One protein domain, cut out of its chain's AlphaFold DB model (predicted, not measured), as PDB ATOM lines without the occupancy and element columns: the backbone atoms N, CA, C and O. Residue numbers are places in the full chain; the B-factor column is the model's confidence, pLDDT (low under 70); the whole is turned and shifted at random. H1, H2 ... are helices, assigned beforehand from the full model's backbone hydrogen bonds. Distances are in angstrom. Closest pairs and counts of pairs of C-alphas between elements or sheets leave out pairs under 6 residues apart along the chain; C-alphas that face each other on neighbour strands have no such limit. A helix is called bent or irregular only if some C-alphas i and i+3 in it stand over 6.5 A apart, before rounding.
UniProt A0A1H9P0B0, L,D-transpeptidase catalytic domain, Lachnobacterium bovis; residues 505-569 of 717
ATOM      1  N   TYR A 505      35.284 -26.566 -47.653       86.69
ATOM      2  CA  TYR A 505      34.433 -27.611 -48.230       86.69
ATOM      3  C   TYR A 505      33.652 -27.053 -49.425       86.69
ATOM      4  O   TYR A 505      33.090 -25.964 -49.347       86.69
ATOM      5  N   GLY A 506      33.643 -27.766 -50.556       76.88
ATOM      6  CA  GLY A 506      32.962 -27.305 -51.778       76.88
ATOM      7  C   GLY A 506      33.484 -25.972 -52.341       76.88
ATOM      8  O   GLY A 506      32.761 -25.285 -53.052       76.88
ATOM      9  N   GLY A 507      34.714 -25.571 -51.991       82.06
ATOM     10  CA  GLY A 507      35.270 -24.247 -52.309       82.06
ATOM     11  C   GLY A 507      34.826 -23.116 -51.367       82.06
ATOM     12  O   GLY A 507      35.248 -21.980 -51.555       82.06
ATOM     13  N   ILE A 508      34.016 -23.412 -50.346       82.12
ATOM     14  CA  ILE A 508      33.541 -22.454 -49.342       82.12
ATOM     15  C   ILE A 508      34.346 -22.625 -48.047       82.12
ATOM     16  O   ILE A 508      34.523 -23.736 -47.545       82.12
ATOM     17  N   GLU A 509      34.836 -21.513 -47.501       94.38
ATOM     18  CA  GLU A 509      35.539 -21.463 -46.216       94.38
ATOM     19  C   GLU A 509      34.544 -21.577 -45.049       94.38
ATOM     20  O   GLU A 509      33.688 -20.707 -44.871       94.38
ATOM     21  N   LEU A 510      34.647 -22.651 -44.259       94.62
ATOM     22  CA  LEU A 510      33.747 -22.942 -43.140       94.62
ATOM     23  C   LEU A 510      34.322 -22.549 -41.773       94.62
ATOM     24  O   LEU A 510      33.560 -22.547 -40.807       94.62
ATOM     25  N   ALA A 511      35.595 -22.142 -41.663       94.69
ATOM     26  CA  ALA A 511      36.207 -21.688 -40.403       94.69
ATOM     27  C   ALA A 511      35.375 -20.670 -39.583       94.69
ATOM     28  O   ALA A 511      35.467 -20.682 -38.350       94.69
ATOM     29  N   PRO A 512      34.535 -19.791 -40.177       94.56
ATOM     30  CA  PRO A 512      33.646 -18.939 -39.395       94.56
ATOM     31  C   PRO A 512      32.632 -19.708 -38.531       94.56
ATOM     32  O   PRO A 512      32.382 -19.266 -37.412       94.56
ATOM     33  N   ILE A 513      32.135 -20.868 -38.983       95.19
ATOM     34  CA  ILE A 513      31.081 -21.675 -38.324       95.19
ATOM     35  C   ILE A 513      31.512 -23.099 -37.914       95.19
ATOM     36  O   ILE A 513      30.751 -23.794 -37.240       95.19
ATOM     37  N   TYR A 514      32.713 -23.529 -38.307       96.12
ATOM     38  CA  TYR A 514      33.290 -24.847 -38.043       96.12
ATOM     39  C   TYR A 514      34.634 -24.721 -37.324       96.12
ATOM     40  O   TYR A 514      35.509 -23.966 -37.746       96.12
ATOM     41  N   ASP A 515      34.806 -25.505 -36.268       96.75
ATOM     42  CA  ASP A 515      36.067 -25.759 -35.589       96.75
ATOM     43  C   ASP A 515      36.194 -27.270 -35.344       96.75
ATOM     44  O   ASP A 515      35.315 -27.892 -34.746       96.75
ATOM     45  N   TYR A 516      37.285 -27.876 -35.819       96.31
ATOM     46  CA  TYR A 516      37.493 -29.326 -35.733       96.31
ATOM     47  C   TYR A 516      37.501 -29.843 -34.285       96.31
ATOM     48  O   TYR A 516      36.953 -30.911 -34.002       96.31
ATOM     49  N   TYR A 517      38.112 -29.101 -33.358       95.75
ATOM     50  CA  TYR A 517      38.258 -29.524 -31.966       95.75
ATOM     51  C   TYR A 517      36.926 -29.457 -31.223       95.75
ATOM     52  O   TYR A 517      36.570 -30.385 -30.493       95.75
ATOM     53  N   PHE A 518      36.142 -28.407 -31.466       96.75
ATOM     54  CA  PHE A 518      34.765 -28.319 -31.006       96.75
ATOM     55  C   PHE A 518      33.912 -29.439 -31.612       96.75
ATOM     56  O   PHE A 518      33.258 -30.171 -30.880       96.75
ATOM     57  N   TYR A 519      33.937 -29.623 -32.933       95.81
ATOM     58  CA  TYR A 519      33.061 -30.582 -33.608       95.81
ATOM     59  C   TYR A 519      33.342 -32.041 -33.217       95.81
ATOM     60  O   TYR A 519      32.407 -32.796 -32.954       95.81
ATOM     61  N   SER A 520      34.618 -32.426 -33.107       95.44
ATOM     62  CA  SER A 520      35.020 -33.764 -32.649       95.44
ATOM     63  C   SER A 520      34.658 -34.008 -31.180       95.44
ATOM     64  O   SER A 520      34.099 -35.053 -30.851       95.44
ATOM     65  N   SER A 521      34.907 -33.042 -30.289       95.81
ATOM     66  CA  SER A 521      34.574 -33.192 -28.864       95.81
ATOM     67  C   SER A 521      33.068 -33.146 -28.577       95.81
ATOM     68  O   SER A 521      32.600 -33.846 -27.679       95.81
ATOM     69  N   HIS A 522      32.297 -32.375 -29.348       95.81
ATOM     70  CA  HIS A 522      30.853 -32.217 -29.161       95.81
ATOM     71  C   HIS A 522      30.028 -33.362 -29.783       95.81
ATOM     72  O   HIS A 522      28.908 -33.614 -29.337       95.81
ATOM     73  N   TYR A 523      30.582 -34.102 -30.757       95.31
ATOM     74  CA  TYR A 523      29.914 -35.232 -31.424       95.31
ATOM     75  C   TYR A 523      30.726 -36.547 -31.372       95.31
ATOM     76  O   TYR A 523      31.341 -36.958 -32.364       95.31
ATOM     77  N   PRO A 524      30.689 -37.278 -30.237       93.56
ATOM     78  CA  PRO A 524      31.390 -38.559 -30.076       93.56
ATOM     79  C   PRO A 524      30.923 -39.684 -31.017       93.56
ATOM     80  O   PRO A 524      31.607 -40.699 -31.153       93.56
ATOM     81  N   ASP A 525      29.755 -39.544 -31.657       91.75
ATOM     82  CA  ASP A 525      29.293 -40.431 -32.729       91.75
ATOM     83  C   ASP A 525      30.172 -40.312 -33.983       91.75
ATOM     84  O   ASP A 525      30.497 -41.330 -34.596       91.75
ATOM     85  N   LEU A 526      30.628 -39.100 -34.309       90.00
ATOM     86  CA  LEU A 526      31.481 -38.833 -35.469       90.00
ATOM     87  C   LEU A 526      32.919 -39.293 -35.225       90.00
ATOM     88  O   LEU A 526      33.494 -39.955 -36.084       90.00
ATOM     89  N   VAL A 527      33.467 -39.063 -34.028       90.88
ATOM     90  CA  VAL A 527      34.794 -39.593 -33.645       90.88
ATOM     91  C   VAL A 527      34.808 -41.125 -33.677       90.88
ATOM     92  O   VAL A 527      35.797 -41.734 -34.070       90.88
ATOM     93  N   ARG A 528      33.692 -41.784 -33.342       90.12
ATOM     94  CA  ARG A 528      33.568 -43.247 -33.467       90.12
ATOM     95  C   ARG A 528      33.501 -43.728 -34.921       90.12
ATOM     96  O   ARG A 528      33.905 -44.855 -35.191       90.12
ATOM     97  N   ALA A 529      32.965 -42.913 -35.829       84.12
ATOM     98  CA  ALA A 529      32.809 -43.254 -37.242       84.12
ATOM     99  C   ALA A 529      34.066 -42.962 -38.080       84.12
ATOM    100  O   ALA A 529      34.404 -43.750 -38.960       84.12
ATOM    101  N   TYR A 530      34.752 -41.852 -37.797       85.69
ATOM    102  CA  TYR A 530      35.825 -41.297 -38.632       85.69
ATOM    103  C   TYR A 530      37.178 -41.173 -37.908       85.69
ATOM    104  O   TYR A 530      38.204 -40.941 -38.550       85.69
ATOM    105  N   GLY A 531      37.206 -41.351 -36.584       89.38
ATOM    106  CA  GLY A 531      38.400 -41.154 -35.769       89.38
ATOM    107  C   GLY A 531      38.801 -39.682 -35.696       89.38
ATOM    108  O   GLY A 531      37.994 -38.816 -35.368       89.38
ATOM    109  N   ASP A 532      40.067 -39.434 -36.002       90.75
ATOM    110  CA  ASP A 532      40.769 -38.152 -35.976       90.75
ATOM    111  C   ASP A 532      41.027 -37.592 -37.393       90.75
ATOM    112  O   ASP A 532      42.017 -36.900 -37.635       90.75
ATOM    113  N   ASP A 533      40.189 -37.957 -38.368       93.69
ATOM    114  CA  ASP A 533      40.255 -37.471 -39.753       93.69
ATOM    115  C   ASP A 533      39.520 -36.130 -39.895       93.69
ATOM    116  O   ASP A 533      38.292 -36.083 -40.016       93.69
ATOM    117  N   ASP A 534      40.278 -35.030 -39.893       95.94
ATOM    118  CA  ASP A 534      39.737 -33.679 -40.048       95.94
ATOM    119  C   ASP A 534      39.031 -33.460 -41.385       95.94
ATOM    120  O   ASP A 534      38.059 -32.705 -41.433       95.94
ATOM    121  N   VAL A 535      39.457 -34.158 -42.440       91.75
ATOM    122  CA  VAL A 535      38.822 -34.088 -43.760       91.75
ATOM    123  C   VAL A 535      37.453 -34.756 -43.727       91.75
ATOM    124  O   VAL A 535      36.466 -34.138 -44.123       91.75
ATOM    125  N   SER A 536      37.360 -35.966 -43.174       90.06
ATOM    126  CA  SER A 536      36.077 -36.672 -43.050       90.06
ATOM    127  C   SER A 536      35.101 -35.972 -42.087       90.06
ATOM    128  O   SER A 536      33.896 -35.951 -42.346       90.06
ATOM    129  N   LEU A 537      35.585 -35.345 -41.003       93.88
ATOM    130  CA  LEU A 537      34.733 -34.552 -40.101       93.88
ATOM    131  C   LEU A 537      34.222 -33.260 -40.763       93.88
ATOM    132  O   LEU A 537      33.051 -32.907 -40.581       93.88
ATOM    133  N   LEU A 538      35.055 -32.585 -41.561       93.62
ATOM    134  CA  LEU A 538      34.653 -31.402 -42.324       93.62
ATOM    135  C   LEU A 538      33.621 -31.756 -43.405       93.62
ATOM    136  O   LEU A 538      32.610 -31.067 -43.535       93.62
ATOM    137  N   GLU A 539      33.847 -32.840 -44.151       87.00
ATOM    138  CA  GLU A 539      32.914 -33.342 -45.166       87.00
ATOM    139  C   GLU A 539      31.564 -33.729 -44.557       87.00
ATOM    140  O   GLU A 539      30.517 -33.391 -45.114       87.00
ATOM    141  N   HIS A 540      31.568 -34.371 -43.383       89.56
ATOM    142  CA  HIS A 540      30.339 -34.637 -42.643       89.56
ATOM    143  C   HIS A 540      29.606 -33.337 -42.284       89.56
ATOM    144  O   HIS A 540      28.395 -33.247 -42.495       89.56
ATOM    145  N   PHE A 541      30.314 -32.330 -41.757       91.44
ATOM    146  CA  PHE A 541      29.698 -31.058 -41.379       91.44
ATOM    147  C   PHE A 541      29.117 -30.305 -42.580       91.44
ATOM    148  O   PHE A 541      27.923 -30.005 -42.580       91.44
ATOM    149  N   GLY A 542      29.940 -30.033 -43.597       81.44
ATOM    150  CA  GLY A 542      29.539 -29.287 -44.789       81.44
ATOM    151  C   GLY A 542      28.461 -30.000 -45.606       81.44
ATOM    152  O   GLY A 542      27.593 -29.342 -46.173       81.44
ATOM    153  N   GLY A 543      28.466 -31.337 -45.613       77.44
ATOM    154  CA  GLY A 543      27.448 -32.157 -46.262       77.44
ATOM    155  C   GLY A 543      26.136 -32.240 -45.477       77.44
ATOM    156  O   GLY A 543      25.121 -31.715 -45.916       77.44
ATOM    157  N   ILE A 544      26.124 -32.937 -44.336       74.62
ATOM    158  CA  ILE A 544      24.880 -33.316 -43.630       74.62
ATOM    159  C   ILE A 544      24.748 -32.621 -42.270       74.62
ATOM    160  O   ILE A 544      23.643 -32.233 -41.891       74.62
ATOM    161  N   GLY A 545      25.847 -32.400 -41.546       81.88
ATOM    162  CA  GLY A 545      25.822 -31.798 -40.212       81.88
ATOM    163  C   GLY A 545      25.170 -30.410 -40.185       81.88
ATOM    164  O   GLY A 545      24.369 -30.130 -39.293       81.88
ATOM    165  N   ILE A 546      25.441 -29.575 -41.192       83.19
ATOM    166  CA  ILE A 546      24.825 -28.250 -41.346       83.19
ATOM    167  C   ILE A 546      23.321 -28.324 -41.692       83.19
ATOM    168  O   ILE A 546      22.521 -27.448 -41.343       83.19
ATOM    169  N   ILE A 547      22.887 -29.415 -42.328       76.06
ATOM    170  CA  ILE A 547      21.472 -29.674 -42.622       76.06
ATOM    171  C   ILE A 547      20.738 -30.092 -41.348       76.06
ATOM    172  O   ILE A 547      19.677 -29.535 -41.059       76.06
ATOM    173  N   GLU A 548      21.335 -31.001 -40.569       80.19
ATOM    174  CA  GLU A 548      20.826 -31.506 -39.285       80.19
ATOM    175  C   GLU A 548      20.726 -30.438 -38.182       80.19
ATOM    176  O   GLU A 548      20.100 -30.692 -37.156       80.19
ATOM    177  N   GLY A 549      21.316 -29.252 -38.372       82.94
ATOM    178  CA  GLY A 549      21.359 -28.213 -37.341       82.94
ATOM    179  C   GLY A 549      22.485 -28.419 -36.324       82.94
ATOM    180  O   GLY A 549      22.432 -27.849 -35.236       82.94
ATOM    181  N   ARG A 550      23.502 -29.239 -36.637       91.44
ATOM    182  CA  ARG A 550      24.652 -29.437 -35.745       91.44
ATOM    183  C   ARG A 550      25.458 -28.143 -35.629       91.44
ATOM    184  O   ARG A 550      25.843 -27.560 -36.643       91.44
ATOM    185  N   GLN A 551      25.745 -27.734 -34.398       94.56
ATOM    186  CA  GLN A 551      26.642 -26.628 -34.076       94.56
ATOM    187  C   GLN A 551      28.085 -27.129 -34.176       94.56
ATOM    188  O   GLN A 551      28.450 -28.062 -33.470       94.56
ATOM    189  N   ALA A 552      28.920 -26.523 -35.021       94.81
ATOM    190  CA  ALA A 552      30.313 -26.949 -35.188       94.81
ATOM    191  C   ALA A 552      31.356 -25.998 -34.600       94.81
ATOM    192  O   ALA A 552      32.548 -26.226 -34.775       94.81
ATOM    193  N   LYS A 553      30.934 -24.971 -33.858       96.00
ATOM    194  CA  LYS A 553      31.827 -24.014 -33.203       96.00
ATOM    195  C   LYS A 553      31.186 -23.457 -31.935       96.00
ATOM    196  O   LYS A 553      29.977 -23.234 -31.906       96.00
ATOM    197  N   ALA A 554      31.989 -23.198 -30.901       93.19
ATOM    198  CA  ALA A 554      31.502 -22.675 -29.620       93.19
ATOM    199  C   ALA A 554      30.821 -21.301 -29.761       93.19
ATOM    200  O   ALA A 554      29.752 -21.073 -29.202       93.19
ATOM    201  N   GLN A 555      31.426 -20.407 -30.546       90.25
ATOM    202  CA  GLN A 555      30.834 -19.130 -30.943       90.25
ATOM    203  C   GLN A 555      29.915 -19.366 -32.146       90.25
ATOM    204  O   GLN A 555      30.382 -19.450 -33.281       90.25
ATOM    205  N   PHE A 556      28.621 -19.534 -31.881       87.06
ATOM    206  CA  PHE A 556      27.618 -19.845 -32.895       87.06
ATOM    207  C   PHE A 556      26.856 -18.589 -33.335       87.06
ATOM    208  O   PHE A 556      26.106 -18.006 -32.554       87.06
ATOM    209  N   ASP A 557      27.030 -18.198 -34.599       91.69
ATOM    210  CA  ASP A 557      26.220 -17.175 -35.267       91.69
ATOM    211  C   ASP A 557      25.166 -17.863 -36.145       91.69
ATOM    212  O   ASP A 557      25.484 -18.502 -37.151       91.69
ATOM    213  N   GLN A 558      23.898 -17.728 -35.754       91.50
ATOM    214  CA  GLN A 558      22.764 -18.352 -36.432       91.50
ATOM    215  C   GLN A 558      22.513 -17.785 -37.841       91.50
ATOM    216  O   GLN A 558      22.054 -18.524 -38.714       91.50
ATOM    217  N   ASN A 559      22.804 -16.502 -38.076       92.12
ATOM    218  CA  ASN A 559      22.589 -15.855 -39.371       92.12
ATOM    219  C   ASN A 559      23.660 -16.305 -40.363       92.12
ATOM    220  O   ASN A 559      23.333 -16.735 -41.468       92.12
ATOM    221  N   LEU A 560      24.924 -16.291 -39.935       92.75
ATOM    222  CA  LEU A 560      26.044 -16.785 -40.730       92.75
ATOM    223  C   LEU A 560      25.920 -18.287 -41.015       92.75
ATOM    224  O   LEU A 560      26.202 -18.730 -42.124       92.75
ATOM    225  N   TYR A 561      25.448 -19.073 -40.042       92.75
ATOM    226  CA  TYR A 561      25.144 -20.488 -40.244       92.75
ATOM    227  C   TYR A 561      24.074 -20.699 -41.321       92.75
ATOM    228  O   TYR A 561      24.252 -21.543 -42.196       92.75
ATOM    229  N   ASN A 562      22.986 -19.924 -41.284       88.94
ATOM    230  CA  ASN A 562      21.905 -20.024 -42.264       88.94
ATOM    231  C   ASN A 562      22.353 -19.586 -43.668       88.94
ATOM    232  O   ASN A 562      22.022 -20.259 -44.637       88.94
ATOM    233  N   ASP A 563      23.148 -18.520 -43.780       90.69
ATOM    234  CA  ASP A 563      23.725 -18.069 -45.052       90.69
ATOM    235  C   ASP A 563      24.697 -19.102 -45.653       90.69
ATOM    236  O   ASP A 563      24.586 -19.457 -46.825       90.69
ATOM    237  N   VAL A 564      25.618 -19.656 -44.857       87.25
ATOM    238  CA  VAL A 564      26.530 -20.714 -45.328       87.25
ATOM    239  C   VAL A 564      25.755 -21.985 -45.692       87.25
ATOM    240  O   VAL A 564      26.080 -22.636 -46.685       87.25
ATOM    241  N   LYS A 565      24.707 -22.326 -44.930       83.69
ATOM    242  CA  LYS A 565      23.804 -23.442 -45.233       83.69
ATOM    243  C   LYS A 565      23.098 -23.247 -46.567       83.69
ATOM    244  O   LYS A 565      23.084 -24.185 -47.349       83.69
ATOM    245  N   GLU A 566      22.571 -22.058 -46.839       81.44
ATOM    246  CA  GLU A 566      21.911 -21.723 -48.104       81.44
ATOM    247  C   GLU A 566      22.907 -21.714 -49.279       81.44
ATOM    248  O   GLU A 566      22.596 -22.199 -50.361       81.44
ATOM    249  N   ARG A 567      24.151 -21.259 -49.070       79.75
ATOM    250  CA  ARG A 567      25.206 -21.324 -50.100       79.75
ATOM    251  C   ARG A 567      25.665 -22.751 -50.424       79.75
ATOM    252  O   ARG A 567      26.034 -23.014 -51.566       79.75
ATOM    253  N   LEU A 568      25.661 -23.658 -49.446       71.19
ATOM    254  CA  LEU A 568      25.992 -25.078 -49.639       71.19
ATOM    255  C   LEU A 568      24.798 -25.905 -50.151       71.19
ATOM    256  O   LEU A 568      24.978 -26.804 -50.971       71.19
ATOM    257  N   HIS A 569      23.593 -25.596 -49.668       70.00
ATOM    258  CA  HIS A 569      22.353 -26.358 -49.849       70.00
ATOM    259  C   HIS A 569      21.177 -25.403 -50.129       70.00
ATOM    260  O   HIS A 569      20.309 -25.246 -49.267       70.00
TER     261      HIS A 569
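What this domain is: This is residues 505 to 569 of the 717 residues of the protein "L,D-transpeptidase catalytic domain" of Lachnobacterium bovis (UniProt A0A1H9P0B0). Crossed helices make a compact body in which H3, the longest helix, lies between a pair of short helices, H1 and H2, near its first residues and H4 near its other end. H4 crosses H3 at about a right angle, while the unnamed residues 505 to 515 lead into H1 and residues 549 to 557 link H3 to H4. The printed part has 65 residues, with four named helices in the order H1, H2, H3, H4 and no named strand, and its class is all helix. It is compact, with a radius of gyration of the C-alphas of 10.8 A, and the C-alphas span 29 by 22 by 18 A.

How they stand to each other: After residues 505 to 515 comes H1, residues 516 to 522, and a tight link of one residue joins it to H2, residues 524 to 530. H1 and H2 touch only at the corner by their link, and only just, with 3 pairs of C-alphas within 8 A; the closest C-alphas are those of Ser 520 and Val 527, 5.9 A apart. Their lines stand at a steep tilt of 48 degrees, opposite ways. A tight link of three residues leads to H3, residues 534 to 548, the hub, which touches three other helices. H3 touches H1 with residues 534 to 538 alone, the closest C-alphas being those of Tyr 516 and Asp 534, 6.5 A apart, at a steep tilt of 57 degrees, the same way. H3 and H2 only just touch, with 3 pairs of C-alphas within 8 A, and H3 does so with residues 536 to 537 alone; the closest C-alphas, of Tyr 530 and Ser 536, are 6.4 A apart, and the tilt is steep at 54 degrees, opposite ways. H4, residues 558 to 568, touches residues 542 to 547 of H3 alone, with the C-alphas of Ile 546 and Lys 565 closest at 6.3 A. H3 and H4 are about perpendicular, at 76 degrees. H4 is apart from H1 and from H2. In H1, H2 and H4 every O i to N i+4 pair is within hydrogen-bond range; in H3 it is 9 of 11.

Where its parts are: H1 begins at C-alpha 516 at (37.493, -29.326, -35.733) and is 9.8 A long from first to last C-alpha; H2 is 10.0 A long. H3 begins at C-alpha 534 at (39.737, -33.679, -40.048) and is 19.1 A long. H3 is irregular, but only just: C-alphas 543 and 546 are 6.8 A apart. H4 is 15.2 A long and ends at C-alpha 568 at (25.992, -25.078, -49.639).

The domain as a whole: The two C-alphas farthest apart are those of Arg 528 and Asn 559, 30.1 A, while those of Tyr 505 and His 569 are 12.3 A apart. The printed part has no cut and no long link; the nine-residue link from H3 to H4 is short. The mean pLDDT of the printed part is 89.1, and no printed residue is under 70.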